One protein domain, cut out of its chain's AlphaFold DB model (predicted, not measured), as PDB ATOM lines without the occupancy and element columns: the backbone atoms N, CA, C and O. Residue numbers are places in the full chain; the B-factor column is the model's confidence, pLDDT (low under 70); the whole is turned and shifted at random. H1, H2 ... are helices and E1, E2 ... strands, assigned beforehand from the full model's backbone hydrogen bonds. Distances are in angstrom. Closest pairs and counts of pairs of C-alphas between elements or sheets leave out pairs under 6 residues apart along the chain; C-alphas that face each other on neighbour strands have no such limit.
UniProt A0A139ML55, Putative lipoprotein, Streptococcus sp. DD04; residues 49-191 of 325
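AT A GLANCE: This is residues 49 to 191 of the 325 residues of the protein "Putative lipoprotein" of Streptococcus sp. DD04 (UniProt A0A139ML55). Two antiparallel four-stranded sheets, E3-E4-E5-E6 and E9-E8-E7-E10, are stacked face to face as a sandwich, with the short helix H1 at the passage from one to the other. The hairpin of E1 and E2 is an arm at one end of this body, its tip, residues 63 to 68, sticking out free. The printed part has 143 residues, with strands E1 to E6, then H1, then E7 to E10; 68 of the residues are in named elements, under half, and the class is mostly strand. The whole is compact, with a radius of gyration of the C-alphas of 15.6 A, yet elongated in outline, spanning 54 by 35 by 22 A.

HOW THE PARTS SIT: E3, residues 86 to 88, E4, 92 to 101, E5, 113 to 120, and E6, 129 to 132, form a meander, each strand the antiparallel neighbour of the one before. N 87 and O 94 of E3 and E4 are 2.8 A apart, N 95 and O 117 of E4 and E5 2.9 A, and N 116 and O 131 of E5 and E6 3.0 A. The other sheet, strongly twisted, holds E7, 149 to 155, E8, 160 to 167, E9, 170 to 175, and E10, 188 to 190, a Greek key: E7, E8 and E9 make a meander, and E10 is the antiparallel neighbour of E7. N 154 and O 161 of E7 and E8 are 2.9 A apart, N 164 and O 172 of E8 and E9 2.8 A, and N 190 and O 153 of E10 and E7 2.8 A. The facing parts of the two sheets are 10.2 A apart centre to centre, their strands at 24 degrees. The closest C-alphas of E3 and E7 are those of Ala 87 and Asn 151, 4.3 A apart. H1, 133 to 139, is on the first sheet at a height of 7.2 A and only grazes the second; its O i to N i+4 pairs are within hydrogen-bond range. E1, 55 to 60, and E2, 70 to 75, form a hairpin, with N 59 and O 72 at 3.0 A; E1 is apart from E3 and E4, for instance.

IN THESE COORDINATES: E1 begins at C-alpha 55 (-29.399, -79.773, 70.028), and E10 ends at C-alpha 190 (-9.416, -78.229, 76.550). From first to last C-alpha, E4 is 28.1 A long, E5 22.6 A and E8 22.2 A.

THE WHOLE: The C-alphas of Thr 64 and Leu 105, the two farthest apart, are 54.6 A apart. The printed part has no cut. The links E4 to E5 and E9 to E10 are long. The mean pLDDT of the printed part is 88.7; residues 62 to 65, 79 to 80 and 104 to 105 are under 70.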
ATOM      1  N   LYS A  49     -26.650 -64.397  66.576       89.12
ATOM      2  CA  LYS A  49     -25.819 -65.610  66.542       89.12
ATOM      3  C   LYS A  49     -26.517 -66.725  67.291       89.12
ATOM      4  O   LYS A  49     -27.041 -66.473  68.381       89.12
ATOM      5  N   GLY A  50     -26.567 -67.908  66.675       87.50
ATOM      6  CA  GLY A  50     -27.230 -69.103  67.205       87.50
ATOM      7  C   GLY A  50     -28.684 -68.871  67.630       87.50
ATOM      8  O   GLY A  50     -29.161 -69.443  68.613       87.50
ATOM      9  N   LYS A  51     -29.406 -67.999  66.913       87.81
ATOM     10  CA  LYS A  51     -30.783 -67.625  67.252       87.81
ATOM     11  C   LYS A  51     -31.688 -68.853  67.232       87.81
ATOM     12  O   LYS A  51     -31.931 -69.446  66.186       87.81
ATOM     13  N   ASN A  52     -32.274 -69.184  68.383       83.25
ATOM     14  CA  ASN A  52     -33.090 -70.392  68.568       83.25
ATOM     15  C   ASN A  52     -32.348 -71.701  68.249       83.25
ATOM     16  O   ASN A  52     -33.010 -72.716  67.994       83.25
ATOM     17  N   GLN A  53     -31.018 -71.680  68.248       87.44
ATOM     18  CA  GLN A  53     -30.215 -72.866  68.045       87.44
ATOM     19  C   GLN A  53     -30.358 -73.798  69.246       87.44
ATOM     20  O   GLN A  53     -30.446 -73.353  70.396       87.44
ATOM     21  N   ARG A  54     -30.416 -75.101  68.977       89.25
ATOM     22  CA  ARG A  54     -30.462 -76.146  70.002       89.25
ATOM     23  C   ARG A  54     -29.982 -77.476  69.449       89.25
ATOM     24  O   ARG A  54     -30.037 -77.690  68.239       89.25
ATOM     25  N   LEU A  55     -29.572 -78.362  70.345       90.44
ATOM     26  CA  LEU A  55     -29.399 -79.773  70.028       90.44
ATOM     27  C   LEU A  55     -30.778 -80.394  69.754       90.44
ATOM     28  O   LEU A  55     -31.740 -80.103  70.470       90.44
ATOM     29  N   THR A  56     -30.889 -81.199  68.703       89.94
ATOM     30  CA  THR A  56     -32.122 -81.907  68.321       89.94
ATOM     31  C   THR A  56     -32.013 -83.407  68.533       89.94
ATOM     32  O   THR A  56     -33.001 -84.027  68.919       89.94
ATOM     33  N   ASP A  57     -30.832 -83.974  68.316       89.12
ATOM     34  CA  ASP A  57     -30.545 -85.390  68.524       89.12
ATOM     35  C   ASP A  57     -29.077 -85.558  68.934       89.12
ATOM     36  O   ASP A  57     -28.228 -84.733  68.585       89.12
ATOM     37  N   TYR A  58     -28.783 -86.613  69.686       89.38
ATOM     38  CA  TYR A  58     -27.424 -86.961  70.081       89.38
ATOM     39  C   TYR A  58     -27.288 -88.454  70.345       89.38
ATOM     40  O   TYR A  58     -28.237 -89.128  70.747       89.38
ATOM     41  N   THR A  59     -26.078 -88.971  70.162       89.62
ATOM     42  CA  THR A  59     -25.736 -90.324  70.597       89.62
ATOM     43  C   THR A  59     -24.249 -90.444  70.898       89.62
ATOM     44  O   THR A  59     -23.421 -89.780  70.279       89.62
ATOM     45  N   THR A  60     -23.893 -91.295  71.859       88.06
ATOM     46  CA  THR A  60     -22.492 -91.608  72.174       88.06
ATOM     47  C   THR A  60     -22.057 -92.839  71.378       88.06
ATOM     48  O   THR A  60     -22.746 -93.854  71.395       88.06
ATOM     49  N   ILE A  61     -20.902 -92.775  70.713       82.06
ATOM     50  CA  ILE A  61     -20.335 -93.848  69.870       82.06
ATOM     51  C   ILE A  61     -19.178 -94.547  70.625       82.06
ATOM     52  O   ILE A  61     -18.141 -94.883  70.072       82.06
ATOM     53  N   GLY A  62     -19.320 -94.716  71.943       61.38
ATOM     54  CA  GLY A  62     -18.237 -95.184  72.825       61.38
ATOM     55  C   GLY A  62     -18.229 -96.686  73.125       61.38
ATOM     56  O   GLY A  62     -17.215 -97.197  73.589       61.38
ATOM     57  N   GLU A  63     -19.331 -97.404  72.887       55.31
ATOM     58  CA  GLU A  63     -19.426 -98.828  73.262       55.31
ATOM     59  C   GLU A  63     -18.747 -99.769  72.258       55.31
ATOM     60  O   GLU A  63     -18.311-100.854  72.635       55.31
ATOM     61  N   THR A  64     -18.623 -99.359  70.994       57.94
ATOM     62  CA  THR A  64     -18.017-100.178  69.933       57.94
ATOM     63  C   THR A  64     -16.548 -99.850  69.679       57.94
ATOM     64  O   THR A  64     -15.827-100.714  69.197       57.94
ATOM     65  N   GLU A  65     -16.092 -98.641  70.024       67.69
ATOM     66  CA  GLU A  65     -14.770 -98.112  69.648       67.69
ATOM     67  C   GLU A  65     -14.114 -97.372  70.833       67.69
ATOM     68  O   GLU A  65     -13.994 -96.144  70.835       67.69
ATOM     69  N   PRO A  66     -13.693 -98.094  71.892       70.38
ATOM     70  CA  PRO A  66     -13.212 -97.486  73.139       70.38
ATOM     71  C   PRO A  66     -11.925 -96.665  72.963       70.38
ATOM     72  O   PRO A  66     -11.591 -95.847  73.818       70.38
ATOM     73  N   GLU A  67     -11.198 -96.881  71.867       82.94
ATOM     74  CA  GLU A  67      -9.995 -96.126  71.523       82.94
ATOM     75  C   GLU A  67     -10.300 -94.672  71.125       82.94
ATOM     76  O   GLU A  67      -9.446 -93.798  71.310       82.94
ATOM     77  N   PHE A  68     -11.512 -94.405  70.629       87.94
ATOM     78  CA  PHE A  68     -11.969 -93.099  70.163       87.94
ATOM     79  C   PHE A  68     -13.345 -92.790  70.763       87.94
ATOM     80  O   PHE A  68     -14.365 -92.974  70.098       87.94
ATOM     81  N   PRO A  69     -13.416 -92.308  72.019       90.25
ATOM     82  CA  PRO A  69     -14.686 -91.872  72.580       90.25
ATOM     83  C   PRO A  69     -15.267 -90.769  71.694       90.25
ATOM     84  O   PRO A  69     -14.603 -89.774  71.421       90.25
ATOM     85  N   MET A  70     -16.494 -90.950  71.223       91.62
ATOM     86  CA  MET A  70     -17.109 -90.080  70.223       91.62
ATOM     87  C   MET A  70     -18.542 -89.738  70.599       91.62
ATOM     88  O   MET A  70     -19.251 -90.550  71.199       91.62
ATOM     89  N   ILE A  71     -18.989 -88.556  70.187       90.94
ATOM     90  CA  ILE A  71     -20.387 -88.143  70.277       90.94
ATOM     91  C   ILE A  71     -20.840 -87.658  68.903       90.94
ATOM     92  O   ILE A  71     -20.201 -86.801  68.294       90.94
ATOM     93  N   ALA A  72     -21.954 -88.211  68.430       92.00
ATOM     94  CA  ALA A  72     -22.676 -87.730  67.265       92.00
ATOM     95  C   ALA A  72     -23.721 -86.698  67.703       92.00
ATOM     96  O   ALA A  72     -24.470 -86.935  68.656       92.00
ATOM     97  N   LEU A  73     -23.770 -85.559  67.014       91.31
ATOM     98  CA  LEU A  73     -24.599 -84.409  67.377       91.31
ATOM     99  C   LEU A  73     -25.422 -83.951  66.174       91.31
ATOM    100  O   LEU A  73     -24.877 -83.733  65.093       91.31
ATOM    101  N   SER A  74     -26.716 -83.735  66.399       89.81
ATOM    102  CA  SER A  74     -27.612 -83.056  65.466       89.81
ATOM    103  C   SER A  74     -28.055 -81.738  66.062       89.81
ATOM    104  O   SER A  74     -28.550 -81.665  67.189       89.81
ATOM    105  N   PHE A  75     -27.927 -80.689  65.272       88.31
ATOM    106  CA  PHE A  75     -28.360 -79.353  65.630       88.31
ATOM    107  C   PHE A  75     -29.642 -78.998  64.880       88.31
ATOM    108  O   PHE A  75     -29.915 -79.517  63.797       88.31
ATOM    109  N   LYS A  76     -30.447 -78.105  65.459       87.38
ATOM    110  CA  LYS A  76     -31.581 -77.514  64.751       87.38
ATOM    111  C   LYS A  76     -31.071 -76.819  63.490       87.38
ATOM    112  O   LYS A  76     -30.094 -76.084  63.544       87.38
ATOM    113  N   GLU A  77     -31.763 -77.032  62.388       76.81
ATOM    114  CA  GLU A  77     -31.403 -76.451  61.100       76.81
ATOM    115  C   GLU A  77     -31.453 -74.918  61.144       76.81
ATOM    116  O   GLU A  77     -32.417 -74.315  61.638       76.81
ATOM    117  N   SER A  78     -30.388 -74.302  60.637       73.00
ATOM    118  CA  SER A  78     -30.249 -72.862  60.465       73.00
ATOM    119  C   SER A  78     -29.184 -72.594  59.406       73.00
ATOM    120  O   SER A  78     -28.100 -73.167  59.473       73.00
ATOM    121  N   ASP A  79     -29.477 -71.691  58.468       65.88
ATOM    122  CA  ASP A  79     -28.525 -71.259  57.433       65.88
ATOM    123  C   ASP A  79     -27.299 -70.526  58.015       65.88
ATOM    124  O   ASP A  79     -26.300 -70.337  57.330       65.88
ATOM    125  N   GLU A  80     -27.376 -70.095  59.278       68.62
ATOM    126  CA  GLU A  80     -26.337 -69.322  59.968       68.62
ATOM    127  C   GLU A  80     -25.466 -70.187  60.895       68.62
ATOM    128  O   GLU A  80     -24.642 -69.634  61.617       68.62
ATOM    129  N   TRP A  81     -25.659 -71.512  60.922       71.94
ATOM    130  CA  TRP A  81     -24.957 -72.401  61.851       71.94
ATOM    131  C   TRP A  81     -23.691 -73.004  61.244       71.94
ATOM    132  O   TRP A  81     -23.737 -73.746  60.262       71.94
ATOM    133  N   SER A  82     -22.559 -72.718  61.875       73.50
ATOM    134  CA  SER A  82     -21.233 -73.171  61.489       73.50
ATOM    135  C   SER A  82     -20.683 -74.222  62.466       73.50
ATOM    136  O   SER A  82     -20.968 -74.180  63.665       73.50
ATOM    137  N   PRO A  83     -19.807 -75.131  62.003       70.94
ATOM    138  CA  PRO A  83     -19.021 -76.027  62.857       70.94
ATOM    139  C   PRO A  83     -18.158 -75.305  63.906       70.94
ATOM    140  O   PRO A  83     -17.724 -75.931  64.866       70.94
ATOM    141  N   TYR A  84     -17.932 -73.999  63.743       75.75
ATOM    142  CA  TYR A  84     -17.202 -73.159  64.693       75.75
ATOM    143  C   TYR A  84     -18.089 -72.465  65.738       75.75
ATOM    144  O   TYR A  84     -17.557 -71.807  66.626       75.75
ATOM    145  N   ASP A  85     -19.416 -72.600  65.666       86.12
ATOM    146  CA  ASP A  85     -20.336 -71.855  66.540       86.12
ATOM    147  C   ASP A  85     -20.627 -72.554  67.881       86.12
ATOM    148  O   ASP A  85     -21.429 -72.070  68.688       86.12
ATOM    149  N   PHE A  86     -19.974 -73.688  68.147       91.44
ATOM    150  CA  PHE A  86     -20.061 -74.399  69.416       91.44
ATOM    151  C   PHE A  86     -18.685 -74.758  69.972       91.44
ATOM    152  O   PHE A  86     -17.715 -74.937  69.242       91.44
ATOM    153  N   ALA A  87     -18.633 -74.888  71.292       92.94
ATOM    154  CA  ALA A  87     -17.478 -75.338  72.044       92.94
ATOM    155  C   ALA A  87     -17.800 -76.667  72.726       92.94
ATOM    156  O   ALA A  87     -18.923 -76.874  73.204       92.94
ATOM    157  N   VAL A  88     -16.809 -77.550  72.812       93.19
ATOM    158  CA  VAL A  88     -16.923 -78.848  73.491       93.19
ATOM    159  C   VAL A  88     -15.829 -78.950  74.542       93.19
ATOM    160  O   VAL A  88     -14.658 -78.741  74.250       93.19
ATOM    161  N   GLY A  89     -16.225 -79.256  75.770       94.00
ATOM    162  CA  GLY A  89     -15.351 -79.617  76.877       94.00
ATOM    163  C   GLY A  89     -15.469 -81.105  77.201       94.00
ATOM    164  O   GLY A  89     -16.128 -81.867  76.497       94.00
ATOM    165  N   ARG A  90     -14.865 -81.544  78.307       93.00
ATOM    166  CA  ARG A  90     -14.950 -82.945  78.758       93.00
ATOM    167  C   ARG A  90     -16.306 -83.249  79.387       93.00
ATOM    168  O   ARG A  90     -16.711 -84.407  79.458       93.00
ATOM    169  N   LYS A  91     -16.997 -82.225  79.898       93.50
ATOM    170  CA  LYS A  91     -18.274 -82.352  80.614       93.50
ATOM    171  C   LYS A  91     -19.411 -81.616  79.934       93.50
ATOM    172  O   LYS A  91     -20.561 -81.957  80.214       93.50
ATOM    173  N   PHE A  92     -19.130 -80.612  79.109       94.81
ATOM    174  CA  PHE A  92     -20.169 -79.776  78.525       94.81
ATOM    175  C   PHE A  92     -19.995 -79.532  77.026       94.81
ATOM    176  O   PHE A  92     -18.891 -79.461  76.508       94.81
ATOM    177  N   LEU A  93     -21.122 -79.331  76.353       94.44
ATOM    178  CA  LEU A  93     -21.240 -78.750  75.018       94.44
ATOM    179  C   LEU A  93     -21.917 -77.389  75.181       94.44
ATOM    180  O   LEU A  93     -22.929 -77.313  75.880       94.44
ATOM    181  N   ALA A  94     -21.413 -76.326  74.557       95.25
ATOM    182  CA  ALA A  94     -21.991 -74.990  74.692       95.25
ATOM    183  C   ALA A  94     -21.953 -74.183  73.394       95.25
ATOM    184  O   ALA A  94     -21.091 -74.394  72.552       95.25
ATOM    185  N   PHE A  95     -22.883 -73.242  73.250       93.81
ATOM    186  CA  PHE A  95     -22.917 -72.296  72.139       93.81
ATOM    187  C   PHE A  95     -23.664 -71.008  72.470       93.81
ATOM    188  O   PHE A  95     -24.444 -70.926  73.428       93.81
ATOM    189  N   GLN A  96     -23.409 -69.987  71.656       93.69
ATOM    190  CA  GLN A  96     -23.985 -68.656  71.790       93.69
ATOM    191  C   GLN A  96     -25.402 -68.594  71.207       93.69
ATOM    192  O   GLN A  96     -25.640 -69.000  70.079       93.69
ATOM    193  N   ASP A  97     -26.333 -68.021  71.968       92.31
ATOM    194  CA  ASP A  97     -27.654 -67.568  71.516       92.31
ATOM    195  C   ASP A  97     -27.767 -66.090  71.894       92.31
ATOM    196  O   ASP A  97     -27.850 -65.733  73.075       92.31
ATOM    197  N   SER A  98     -27.704 -65.207  70.900       91.81
ATOM    198  CA  SER A  98     -27.608 -63.768  71.148       91.81
ATOM    199  C   SER A  98     -28.317 -62.918  70.099       91.81
ATOM    200  O   SER A  98     -28.411 -63.284  68.926       91.81
ATOM    201  N   LYS A  99     -28.767 -61.749  70.558       92.62
ATOM    202  CA  LYS A  99     -29.221 -60.606  69.764       92.62
ATOM    203  C   LYS A  99     -28.401 -59.412  70.230       92.62
ATOM    204  O   LYS A  99     -28.698 -58.860  71.284       92.62
ATOM    205  N   GLN A 100     -27.374 -59.039  69.476       89.06
ATOM    206  CA  GLN A 100     -26.437 -57.967  69.824       89.06
ATOM    207  C   GLN A 100     -26.741 -56.710  69.015       89.06
ATOM    208  O   GLN A 100     -27.037 -56.788  67.821       89.06
ATOM    209  N   TYR A 101     -26.678 -55.532  69.634       84.69
ATOM    210  CA  TYR A 101     -26.951 -54.286  68.918       84.69
ATOM    211  C   TYR A 101     -25.764 -53.893  68.029       84.69
ATOM    212  O   TYR A 101     -24.674 -53.615  68.519       84.69
ATOM    213  N   GLY A 102     -25.958 -53.824  66.713       77.88
ATOM    214  CA  GLY A 102     -24.933 -53.497  65.711       77.88
ATOM    215  C   GLY A 102     -24.751 -52.000  65.429       77.88
ATOM    216  O   GLY A 102     -23.941 -51.626  64.581       77.88
ATOM    217  N   GLY A 103     -25.494 -51.114  66.099       72.50
ATOM    218  CA  GLY A 103     -25.365 -49.671  65.889       72.50
ATOM    219  C   GLY A 103     -24.047 -49.086  66.415       72.50
ATOM    220  O   GLY A 103     -23.407 -49.628  67.317       72.50
ATOM    221  N   ARG A 104     -23.649 -47.931  65.859       68.12
ATOM    222  CA  ARG A 104     -22.379 -47.249  66.189       68.12
ATOM    223  C   ARG A 104     -22.293 -46.771  67.640       68.12
ATOM    224  O   ARG A 104     -21.217 -46.783  68.226       68.12
ATOM    225  N   LEU A 105     -23.405 -46.299  68.199       68.69
ATOM    226  CA  LEU A 105     -23.470 -45.817  69.577       68.69
ATOM    227  C   LEU A 105     -23.915 -46.969  70.471       68.69
ATOM    228  O   LEU A 105     -25.106 -47.235  70.609       68.69
ATOM    229  N   LYS A 106     -22.936 -47.661  71.049       71.12
ATOM    230  CA  LYS A 106     -23.157 -48.774  71.969       71.12
ATOM    231  C   LYS A 106     -23.678 -48.226  73.296       71.12
ATOM    232  O   LYS A 106     -22.921 -47.752  74.140       71.12
ATOM    233  N   ALA A 107     -24.993 -48.228  73.435       72.56
ATOM    234  CA  ALA A 107     -25.698 -47.886  74.660       72.56
ATOM    235  C   ALA A 107     -26.413 -49.128  75.190       72.56
ATOM    236  O   ALA A 107     -26.608 -50.099  74.463       72.56
ATOM    237  N   LYS A 108     -26.830 -49.079  76.457       76.44
ATOM    238  CA  LYS A 108     -27.658 -50.131  77.042       76.44
ATOM    239  C   LYS A 108     -28.960 -50.247  76.249       76.44
ATOM    240  O   LYS A 108     -29.803 -49.352  76.324       76.44
ATOM    241  N   ASP A 109     -29.125 -51.351  75.535       81.19
ATOM    242  CA  ASP A 109     -30.345 -51.666  74.805       81.19
ATOM    243  C   ASP A 109     -31.189 -52.676  75.593       81.19
ATOM    244  O   ASP A 109     -30.667 -53.550  76.280       81.19
ATOM    245  N   LYS A 110     -32.516 -52.518  75.562       83.50
ATOM    246  CA  LYS A 110     -33.432 -53.375  76.336       83.50
ATOM    247  C   LYS A 110     -33.781 -54.680  75.625       83.50
ATOM    248  O   LYS A 110     -34.325 -55.572  76.268       83.50
ATOM    249  N   GLU A 111     -33.560 -54.756  74.317       88.00
ATOM    250  CA  GLU A 111     -33.849 -55.943  73.510       88.00
ATOM    251  C   GLU A 111     -32.605 -56.793  73.273       88.00
ATOM    252  O   GLU A 111     -32.729 -57.943  72.852       88.00
ATOM    253  N   GLU A 112     -31.426 -56.242  73.549       91.00
ATOM    254  CA  GLU A 112     -30.177 -56.980  73.515       91.00
ATOM    255  C   GLU A 112     -30.169 -58.110  74.549       91.00
ATOM    256  O   GLU A 112     -30.565 -57.946  75.706       91.00
ATOM    257  N   TYR A 113     -29.689 -59.270  74.118       94.00
ATOM    258  CA  TYR A 113     -29.400 -60.384  75.004       94.00
ATOM    259  C   TYR A 113     -28.178 -61.142  74.506       94.00
ATOM    260  O   TYR A 113     -27.945 -61.276  73.305       94.00
ATOM    261  N   PHE A 114     -27.429 -61.697  75.452       95.25
ATOM    262  CA  PHE A 114     -26.340 -62.614  75.164       95.25
ATOM    263  C   PHE A 114     -26.436 -63.778  76.133       95.25
ATOM    264  O   PHE A 114     -26.270 -63.607  77.345       95.25
ATOM    265  N   ARG A 115     -26.727 -64.963  75.603       95.88
ATOM    266  CA  ARG A 115     -26.870 -66.179  76.391       95.88
ATOM    267  C   ARG A 115     -25.925 -67.242  75.879       95.88
ATOM    268  O   ARG A 115     -25.720 -67.378  74.679       95.88
ATOM    269  N   ILE A 116     -25.411 -68.029  76.809       96.19
ATOM    270  CA  ILE A 116     -24.784 -69.303  76.485       96.19
ATOM    271  C   ILE A 116     -25.796 -70.390  76.764       96.19
ATOM    272  O   ILE A 116     -26.284 -70.497  77.892       96.19
ATOM    273  N   ARG A 117     -26.122 -71.169  75.736       95.31
ATOM    274  CA  ARG A 117     -26.861 -72.418  75.870       95.31
ATOM    275  C   ARG A 117     -25.856 -73.548  75.997       95.31
ATOM    276  O   ARG A 117     -24.886 -73.586  75.253       95.31
ATOM    277  N   TYR A 118     -26.076 -74.453  76.938       95.50
ATOM    278  CA  TYR A 118     -25.154 -75.552  77.169       95.50
ATOM    279  C   TYR A 118     -25.855 -76.818  77.656       95.50
ATOM    280  O   TYR A 118     -26.931 -76.781  78.261       95.50
ATOM    281  N   TYR A 119     -25.208 -77.943  77.388       94.88
ATOM    282  CA  TYR A 119     -25.649 -79.293  77.706       94.88
ATOM    283  C   TYR A 119     -24.531 -80.004  78.448       94.88
ATOM    284  O   TYR A 119     -23.355 -79.761  78.187       94.88
ATOM    285  N   LYS A 120     -24.896 -80.877  79.385       92.19
ATOM    286  CA  LYS A 120     -23.934 -81.758  80.039       92.19
ATOM    287  C   LYS A 120     -23.798 -83.024  79.205       92.19
ATOM    288  O   LYS A 120     -24.820 -83.628  78.890       92.19
ATOM    289  N   LEU A 121     -22.563 -83.411  78.903       88.81
ATOM    290  CA  LEU A 121     -22.286 -84.582  78.085       88.81
ATOM    291  C   LEU A 121     -22.831 -85.864  78.740       88.81
ATOM    292  O   LEU A 121     -22.687 -86.059  79.953       88.81
ATOM    293  N   GLY A 122     -23.502 -86.701  77.949       80.00
ATOM    294  CA  GLY A 122     -24.244 -87.895  78.378       80.00
ATOM    295  C   GLY A 122     -25.610 -87.630  79.038       80.00
ATOM    296  O   GLY A 122     -26.234 -88.560  79.553       80.00
ATOM    297  N   GLN A 123     -26.065 -86.375  79.103       82.00
ATOM    298  CA  GLN A 123     -27.357 -85.956  79.668       82.00
ATOM    299  C   GLN A 123     -28.022 -84.860  78.815       82.00
ATOM    300  O   GLN A 123     -28.734 -83.993  79.331       82.00
ATOM    301  N   GLU A 124     -27.781 -84.862  77.506       79.50
ATOM    302  CA  GLU A 124     -28.145 -83.795  76.582       79.50
ATOM    303  C   GLU A 124     -29.634 -83.858  76.197       79.50
ATOM    304  O   GLU A 124     -30.009 -84.251  75.099       79.50
ATOM    305  N   GLN A 125     -30.529 -83.489  77.115       71.75
ATOM    306  CA  GLN A 125     -31.977 -83.525  76.875       71.75
ATOM    307  C   GLN A 125     -32.630 -82.136  76.885       71.75
ATOM    308  O   GLN A 125     -32.232 -81.230  77.621       71.75
ATOM    309  N   GLY A 126     -33.697 -81.996  76.091       78.44
ATOM    310  CA  GLY A 126     -34.551 -80.808  76.050       78.44
ATOM    311  C   GLY A 126     -33.875 -79.572  75.451       78.44
ATOM    312  O   GLY A 126     -32.976 -79.662  74.619       78.44
ATOM    313  N   ASP A 127     -34.307 -78.387  75.881       83.81
ATOM    314  CA  ASP A 127     -33.799 -77.115  75.350       83.81
ATOM    315  C   ASP A 127     -32.403 -76.732  75.890       83.81
ATOM    316  O   ASP A 127     -31.892 -75.665  75.559       83.81
ATOM    317  N   GLY A 128     -31.766 -77.567  76.715       87.25
ATOM    318  CA  GLY A 128     -30.489 -77.245  77.356       87.25
ATOM    319  C   GLY A 128     -30.608 -76.181  78.453       87.25
ATOM    320  O   GLY A 128     -31.653 -75.567  78.678       87.25
ATOM    321  N   GLN A 129     -29.515 -75.964  79.180       93.25
ATOM    322  CA  GLN A 129     -29.431 -74.912  80.191       93.25
ATOM    323  C   GLN A 129     -28.963 -73.605  79.562       93.25
ATOM    324  O   GLN A 129     -28.272 -73.613  78.550       93.25
ATOM    325  N   THR A 130     -29.319 -72.470  80.170       95.19
ATOM    326  CA  THR A 130     -28.875 -71.152  79.701       95.19
ATOM    327  C   THR A 130     -28.227 -70.332  80.811       95.19
ATOM    328  O   THR A 130     -28.594 -70.443  81.985       95.19
ATOM    329  N   ILE A 131     -27.251 -69.508  80.429       97.19
ATOM    330  CA  ILE A 131     -26.600 -68.504  81.276       97.19
ATOM    331  C   ILE A 131     -26.737 -67.154  80.582       97.19
ATOM    332  O   ILE A 131     -26.338 -67.018  79.429       97.19
ATOM    333  N   ASP A 132     -27.296 -66.163  81.274       96.75
ATOM    334  CA  ASP A 132     -27.381 -64.784  80.786       96.75
ATOM    335  C   ASP A 132     -26.041 -64.073  81.015       96.75
ATOM    336  O   ASP A 132     -25.768 -63.552  82.098       96.75
ATOM    337  N   VAL A 133     -25.178 -64.108  80.003       97.06
ATOM    338  CA  VAL A 133     -23.831 -63.533  80.075       97.06
ATOM    339  C   VAL A 133     -23.880 -62.014  80.029       97.06
ATOM    340  O   VAL A 133     -23.081 -61.373  80.709       97.06
ATOM    341  N   LEU A 134     -24.838 -61.430  79.301       95.62
ATOM    342  CA  LEU A 134     -25.017 -59.979  79.277       95.62
ATOM    343  C   LEU A 134     -25.232 -59.440  80.694       95.62
ATOM    344  O   LEU A 134     -24.606 -58.458  81.089       95.62
ATOM    345  N   LYS A 135     -26.063 -60.120  81.489       95.62
ATOM    346  CA  LYS A 135     -26.259 -59.760  82.893       95.62
ATOM    347  C   LYS A 135     -24.974 -59.900  83.715       95.62
ATOM    348  O   LYS A 135     -24.653 -58.996  84.480       95.62
ATOM    349  N   LEU A 136     -24.218 -60.987  83.532       96.50
ATOM    350  CA  LEU A 136     -22.953 -61.198  84.248       96.50
ATOM    351  C   LEU A 136     -21.939 -60.080  83.970       96.50
ATOM    352  O   LEU A 136     -21.339 -59.560  84.906       96.50
ATOM    353  N   VAL A 137     -21.766 -59.672  82.710       94.19
ATOM    354  CA  VAL A 137     -20.827 -58.586  82.379       94.19
ATOM    355  C   VAL A 137     -21.335 -57.222  82.843       94.19
ATOM    356  O   VAL A 137     -20.530 -56.376  83.231       94.19
ATOM    357  N   GLN A 138     -22.655 -57.007  82.869       93.62
ATOM    358  CA  GLN A 138     -23.253 -55.788  83.418       93.62
ATOM    359  C   GLN A 138     -23.003 -55.654  84.920       93.62
ATOM    360  O   GLN A 138     -22.636 -54.572  85.380       93.62
ATOM    361  N   ASP A 139     -23.099 -56.754  85.667       94.69
ATOM    362  CA  ASP A 139     -22.731 -56.795  87.085       94.69
ATOM    363  C   ASP A 139     -21.222 -56.528  87.295       94.69
ATOM    364  O   ASP A 139     -20.810 -56.044  88.350       94.69
ATOM    365  N   MET A 140     -20.392 -56.777  86.272       93.50
ATOM    366  CA  MET A 140     -18.957 -56.451  86.241       93.50
ATOM    367  C   MET A 140     -18.647 -55.026  85.740       93.50
ATOM    368  O   MET A 140     -17.476 -54.648  85.684       93.50
ATOM    369  N   GLY A 141     -19.666 -54.231  85.393       92.56
ATOM    370  CA  GLY A 141     -19.531 -52.830  84.974       92.56
ATOM    371  C   GLY A 141     -19.506 -52.583  83.461       92.56
ATOM    372  O   GLY A 141     -19.348 -51.435  83.045       92.56
ATOM    373  N   TYR A 142     -19.681 -53.612  82.629       91.38
ATOM    374  CA  TYR A 142     -19.797 -53.447  81.178       91.38
ATOM    375  C   TYR A 142     -21.213 -53.032  80.769       91.38
ATOM    376  O   TYR A 142     -22.200 -53.386  81.405       91.38
ATOM    377  N   VAL A 143     -21.339 -52.279  79.676       90.50
ATOM    378  CA  VAL A 143     -22.658 -51.864  79.164       90.50
ATOM    379  C   VAL A 143     -23.285 -52.955  78.288       90.50
ATOM    380  O   VAL A 143     -24.482 -53.220  78.401       90.50
ATOM    381  N   THR A 144     -22.470 -53.573  77.430       90.81
ATOM    382  CA  THR A 144     -22.860 -54.522  76.376       90.81
ATOM    383  C   THR A 144     -21.691 -55.467  76.044       90.81
ATOM    384  O   THR A 144     -20.598 -55.305  76.595       90.81
ATOM    385  N   ILE A 145     -21.922 -56.438  75.157       91.25
ATOM    386  CA  ILE A 145     -20.933 -57.367  74.596       91.25
ATOM    387  C   ILE A 145     -20.873 -57.122  73.087       91.25
ATOM    388  O   ILE A 145     -21.877 -57.263  72.390       91.25
ATOM    389  N   GLU A 146     -19.700 -56.757  72.580       89.19
ATOM    390  CA  GLU A 146     -19.445 -56.523  71.154       89.19
ATOM    391  C   GLU A 146     -18.805 -57.735  70.464       89.19
ATOM    392  O   GLU A 146     -18.963 -57.885  69.254       89.19
ATOM    393  N   GLY A 147     -18.101 -58.582  71.218       90.56
ATOM    394  CA  GLY A 147     -17.497 -59.812  70.712       90.56
ATOM    395  C   GLY A 147     -18.432 -61.022  70.761       90.56
ATOM    396  O   GLY A 147     -19.659 -60.896  70.757       90.56
ATOM    397  N   GLU A 148     -17.836 -62.207  70.777       92.62
ATOM    398  CA  GLU A 148     -18.514 -63.497  70.656       92.62
ATOM    399  C   GLU A 148     -17.950 -64.538  71.627       92.62
ATOM    400  O   GLU A 148     -16.936 -64.313  72.293       92.62
ATOM    401  N   MET A 149     -18.643 -65.667  71.730       94.44
ATOM    402  CA  MET A 149     -18.133 -66.859  72.388       94.44
ATOM    403  C   MET A 149     -17.020 -67.481  71.546       94.44
ATOM    404  O   MET A 149     -17.164 -67.631  70.339       94.44
ATOM    405  N   ASP A 150     -15.937 -67.870  72.207       92.62
ATOM    406  CA  ASP A 150     -14.868 -68.658  71.604       92.62
ATOM    407  C   ASP A 150     -15.293 -70.130  71.456       92.62
ATOM    408  O   ASP A 150     -16.067 -70.644  72.269       92.62
ATOM    409  N   ASN A 151     -14.766 -70.831  70.453       90.69
ATOM    410  CA  ASN A 151     -15.070 -72.250  70.217       90.69
ATOM    411  C   ASN A 151     -14.232 -73.203  71.092       90.69
ATOM    412  O   ASN A 151     -14.476 -74.410  71.119       90.69
ATOM    413  N   LEU A 152     -13.281 -72.654  71.850       91.50
ATOM    414  CA  LEU A 152     -12.440 -73.377  72.793       91.50
ATOM    415  C   LEU A 152     -12.985 -73.292  74.228       91.50
ATOM    416  O   LEU A 152     -13.336 -72.215  74.723       91.50
ATOM    417  N   MET A 153     -13.010 -74.430  74.928       95.50
ATOM    418  CA  MET A 153     -13.315 -74.483  76.360       95.50
ATOM    419  C   MET A 153     -12.050 -74.468  77.216       95.50
ATOM    420  O   MET A 153     -10.977 -74.895  76.801       95.50
ATOM    421  N   TYR A 154     -12.201 -74.003  78.452       96.31
ATOM    422  CA  TYR A 154     -11.122 -73.884  79.425       96.31
ATOM    423  C   TYR A 154     -11.475 -74.617  80.719       96.31
ATOM    424  O   TYR A 154     -12.650 -74.794  81.042       96.31
ATOM    425  N   SER A 155     -10.464 -75.007  81.487       95.88
ATOM    426  CA  SER A 155     -10.594 -75.804  82.707       95.88
ATOM    427  C   SER A 155      -9.707 -75.261  83.831       95.88
ATOM    428  O   SER A 155      -8.611 -74.741  83.612       95.88
ATOM    429  N   ASP A 156     -10.199 -75.363  85.065       95.25
ATOM    430  CA  ASP A 156      -9.404 -75.172  86.289       95.25
ATOM    431  C   ASP A 156      -9.108 -76.502  87.013       95.25
ATOM    432  O   ASP A 156      -8.762 -76.518  88.195       95.25
ATOM    433  N   GLY A 157      -9.293 -77.626  86.312       92.69
ATOM    434  CA  GLY A 157      -9.202 -78.990  86.832       92.69
ATOM    435  C   GLY A 157     -10.496 -79.501  87.473       92.69
ATOM    436  O   GLY A 157     -10.665 -80.711  87.644       92.69
ATOM    437  N   LYS A 158     -11.445 -78.617  87.806       93.88
ATOM    438  CA  LYS A 158     -12.730 -78.990  88.411       93.88
ATOM    439  C   LYS A 158     -13.911 -78.601  87.531       93.88
ATOM    440  O   LYS A 158     -14.734 -79.466  87.212       93.88
ATOM    441  N   ASP A 159     -13.999 -77.332  87.175       96.69
ATOM    442  CA  ASP A 159     -15.081 -76.749  86.396       96.69
ATOM    443  C   ASP A 159     -14.594 -76.381  84.987       96.69
ATOM    444  O   ASP A 159     -13.406 -76.159  84.755       96.69
ATOM    445  N   GLU A 160     -15.541 -76.301  84.051       97.50
ATOM    446  CA  GLU A 160     -15.287 -75.910  82.663       97.50
ATOM    447  C   GLU A 160     -15.905 -74.547  82.366       97.50
ATOM    448  O   GLU A 160     -16.946 -74.166  82.922       97.50
ATOM    449  N   TYR A 161     -15.238 -73.818  81.481       98.31
ATOM    450  CA  TYR A 161     -15.510 -72.428  81.184       98.31
ATOM    451  C   TYR A 161     -15.567 -72.208  79.679       98.31
ATOM    452  O   TYR A 161     -14.737 -72.731  78.939       98.31
ATOM    453  N   VAL A 162     -16.489 -71.353  79.247       97.62
ATOM    454  CA  VAL A 162     -16.453 -70.765  77.903       97.62
ATOM    455  C   VAL A 162     -15.825 -69.382  77.971       97.62
ATOM    456  O   VAL A 162     -16.115 -68.613  78.895       97.62
ATOM    457  N   LYS A 163     -14.967 -69.064  77.004       97.12
ATOM    458  CA  LYS A 163     -14.416 -67.719  76.842       97.12
ATOM    459  C   LYS A 163     -15.386 -66.864  76.037       97.12
ATOM    460  O   LYS A 163     -15.913 -67.308  75.024       97.12
ATOM    461  N   ILE A 164     -15.604 -65.633  76.489       96.19
ATOM    462  CA  ILE A 164     -16.408 -64.627  75.796       96.19
ATOM    463  C   ILE A 164     -15.543 -63.395  75.578       96.19
ATOM    464  O   ILE A 164     -15.043 -62.803  76.541       96.19
ATOM    465  N   GLN A 165     -15.415 -62.986  74.321       94.69
ATOM    466  CA  GLN A 165     -14.826 -61.705  73.973       94.69
ATOM    467  C   GLN A 165     -15.857 -60.603  74.234       94.69
ATOM    468  O   GLN A 165     -16.941 -60.603  73.653       94.69
ATOM    469  N   ILE A 166     -15.542 -59.650  75.111       91.50
ATOM    470  CA  ILE A 166     -16.435 -58.522  75.392       91.50
ATOM    471  C   ILE A 166     -16.220 -57.429  74.353       91.50
ATOM    472  O   ILE A 166     -17.160 -57.072  73.645       91.50
ATOM    473  N   LYS A 167     -15.004 -56.886  74.278       85.88
ATOM    474  CA  LYS A 167     -14.631 -55.801  73.364       85.88
ATOM    475  C   LYS A 167     -13.117 -55.735  73.211       85.88
ATOM    476  O   LYS A 167     -12.413 -55.779  74.213       85.88
ATOM    477  N   ASP A 168     -12.626 -55.551  71.989       83.38
ATOM    478  CA  ASP A 168     -11.191 -55.445  71.693       83.38
ATOM    479  C   ASP A 168     -10.413 -56.626  72.297       83.38
ATOM    480  O   ASP A 168     -10.592 -57.741  71.824       83.38
ATOM    481  N   ASN A 169      -9.634 -56.415  73.367       83.50
ATOM    482  CA  ASN A 169      -8.873 -57.455  74.079       83.50
ATOM    483  C   ASN A 169      -9.473 -57.845  75.447       83.50
ATOM    484  O   ASN A 169      -8.889 -58.659  76.156       83.50
ATOM    485  N   ASP A 170     -10.614 -57.274  75.842       93.19
ATOM    486  CA  ASP A 170     -11.283 -57.624  77.096       93.19
ATOM    487  C   ASP A 170     -12.053 -58.939  76.945       93.19
ATOM    488  O   ASP A 170     -13.065 -59.011  76.246       93.19
ATOM    489  N   GLU A 171     -11.602 -59.961  77.667       95.69
ATOM    490  CA  GLU A 171     -12.205 -61.291  77.705       95.69
ATOM    491  C   GLU A 171     -12.687 -61.659  79.115       95.69
ATOM    492  O   GLU A 171     -12.174 -61.187  80.137       95.69
ATOM    493  N   ILE A 172     -13.694 -62.527  79.172       97.31
ATOM    494  CA  ILE A 172     -14.135 -63.179  80.404       97.31
ATOM    495  C   ILE A 172     -14.326 -64.673  80.185       97.31
ATOM    496  O   ILE A 172     -14.526 -65.141  79.068       97.31
ATOM    497  N   TYR A 173     -14.349 -65.405  81.290       98.00
ATOM    498  CA  TYR A 173     -14.557 -66.841  81.332       98.00
ATOM    499  C   TYR A 173     -15.794 -67.138  82.166       98.00
ATOM    500  O   TYR A 173     -15.866 -66.756  83.338       98.00
ATOM    501  N   VAL A 174     -16.780 -67.799  81.563       98.25
ATOM    502  CA  VAL A 174     -18.064 -68.124  82.192       98.25
ATOM    503  C   VAL A 174     -18.063 -69.588  82.602       98.25
ATOM    504  O   VAL A 174     -18.029 -70.472  81.753       98.25
ATOM    505  N   ASN A 175     -18.129 -69.843  83.906       97.88
ATOM    506  CA  ASN A 175     -18.169 -71.184  84.479       97.88
ATOM    507  C   ASN A 175     -19.544 -71.830  84.240       97.88
ATOM    508  O   ASN A 175     -20.564 -71.326  84.723       97.88
ATOM    509  N   LEU A 176     -19.577 -72.972  83.551       97.19
ATOM    510  CA  LEU A 176     -20.825 -73.655  83.185       97.19
ATOM    511  C   LEU A 176     -21.492 -74.396  84.361       97.19
ATOM    512  O   LEU A 176     -22.683 -74.710  84.317       97.19
ATOM    513  N   THR A 177     -20.756 -74.640  85.447       95.62
ATOM    514  CA  THR A 177     -21.263 -75.334  86.641       95.62
ATOM    515  C   THR A 177     -21.910 -74.362  87.624       95.62
ATOM    516  O   THR A 177     -23.061 -74.544  88.019       95.62
ATOM    517  N   ASN A 178     -21.194 -73.308  88.020       95.50
ATOM    518  CA  ASN A 178     -21.661 -72.348  89.026       95.50
ATOM    519  C   ASN A 178     -22.279 -71.067  88.434       95.50
ATOM    520  O   ASN A 178     -22.816 -70.257  89.193       95.50
ATOM    521  N   LYS A 179     -22.243 -70.906  87.102       96.56
ATOM    522  CA  LYS A 179     -22.872 -69.811  86.342       96.56
ATOM    523  C   LYS A 179     -22.325 -68.420  86.679       96.56
ATOM    524  O   LYS A 179     -23.058 -67.435  86.607       96.56
ATOM    525  N   LYS A 180     -21.048 -68.329  87.064       96.81
ATOM    526  CA  LYS A 180     -20.348 -67.065  87.345       96.81
ATOM    527  C   LYS A 180     -19.293 -66.762  86.285       96.81
ATOM    528  O   LYS A 180     -18.743 -67.675  85.675       96.81
ATOM    529  N   ALA A 181     -18.993 -65.477  86.115       96.81
ATOM    530  CA  ALA A 181     -17.934 -64.995  85.236       96.81
ATOM    531  C   ALA A 181     -16.682 -64.577  86.025       96.81
ATOM    532  O   ALA A 181     -16.771 -64.111  87.163       96.81
ATOM    533  N   THR A 182     -15.516 -64.715  85.402       96.19
ATOM    534  CA  THR A 182     -14.225 -64.236  85.911       96.19
ATOM    535  C   THR A 182     -13.398 -63.640  84.775       96.19
ATOM    536  O   THR A 182     -13.496 -64.086  83.638       96.19
ATOM    537  N   LYS A 183     -12.559 -62.640  85.074       95.75
ATOM    538  CA  LYS A 183     -11.537 -62.135  84.132       95.75
ATOM    539  C   LYS A 183     -10.260 -62.972  84.151       95.75
ATOM    540  O   LYS A 183      -9.420 -62.854  83.270       95.75
ATOM    541  N   LYS A 184     -10.069 -63.779  85.198       95.06
ATOM    542  CA  LYS A 184      -8.891 -64.633  85.317       95.06
ATOM    543  C   LYS A 184      -9.083 -65.859  84.432       95.06
ATOM    544  O   LYS A 184      -9.967 -66.666  84.715       95.06
ATOM    545  N   ARG A 185      -8.220 -65.996  83.429       94.56
ATOM    546  CA  ARG A 185      -8.127 -67.178  82.573       94.56
ATOM    547  C   ARG A 185      -7.921 -68.460  83.404       94.56
ATOM    548  O   ARG A 185      -7.042 -68.460  84.278       94.56
ATOM    549  N   PRO A 186      -8.728 -69.519  83.189       95.50
ATOM    550  CA  PRO A 186      -8.478 -70.840  83.755       95.50
ATOM    551  C   PRO A 186      -7.146 -71.414  83.261       95.50
ATOM    552  O   PRO A 186      -6.604 -70.965  82.255       95.50
ATOM    553  N   GLN A 187      -6.593 -72.365  84.007       91.75
ATOM    554  CA  GLN A 187      -5.214 -72.822  83.800       91.75
ATOM    555  C   GLN A 187      -5.041 -73.594  82.494       91.75
ATOM    556  O   GLN A 187      -3.991 -73.506  81.877       91.75
ATOM    557  N   GLU A 188      -6.072 -74.315  82.075       92.56
ATOM    558  CA  GLU A 188      -5.987 -75.291  81.000       92.56
ATOM    559  C   GLU A 188      -6.930 -74.923  79.853       92.56
ATOM    560  O   GLU A 188      -8.073 -74.520  80.083       92.56
ATOM    561  N   GLU A 189      -6.459 -75.096  78.621       92.56
ATOM    562  CA  GLU A 189      -7.296 -75.150  77.421       92.56
ATOM    563  C   GLU A 189      -7.665 -76.608  77.126       92.56
ATOM    564  O   GLU A 189      -6.799 -77.482  77.113       92.56
ATOM    565  N   ILE A 190      -8.946 -76.882  76.881       91.94
ATOM    566  CA  ILE A 190      -9.416 -78.229  76.550       91.94
ATOM    567  C   ILE A 190      -9.310 -78.416  75.039       91.94
ATOM    568  O   ILE A 190     -10.109 -77.864  74.287       91.94
ATOM    569  N   HIS A 191      -8.345 -79.228  74.611       88.94
ATOM    570  CA  HIS A 191      -8.114 -79.545  73.204       88.94
ATOM    571  C   HIS A 191      -8.307 -81.032  72.938       88.94
ATOM    572  O   HIS A 191      -7.609 -81.869  73.511       88.94
TER     573      HIS A 191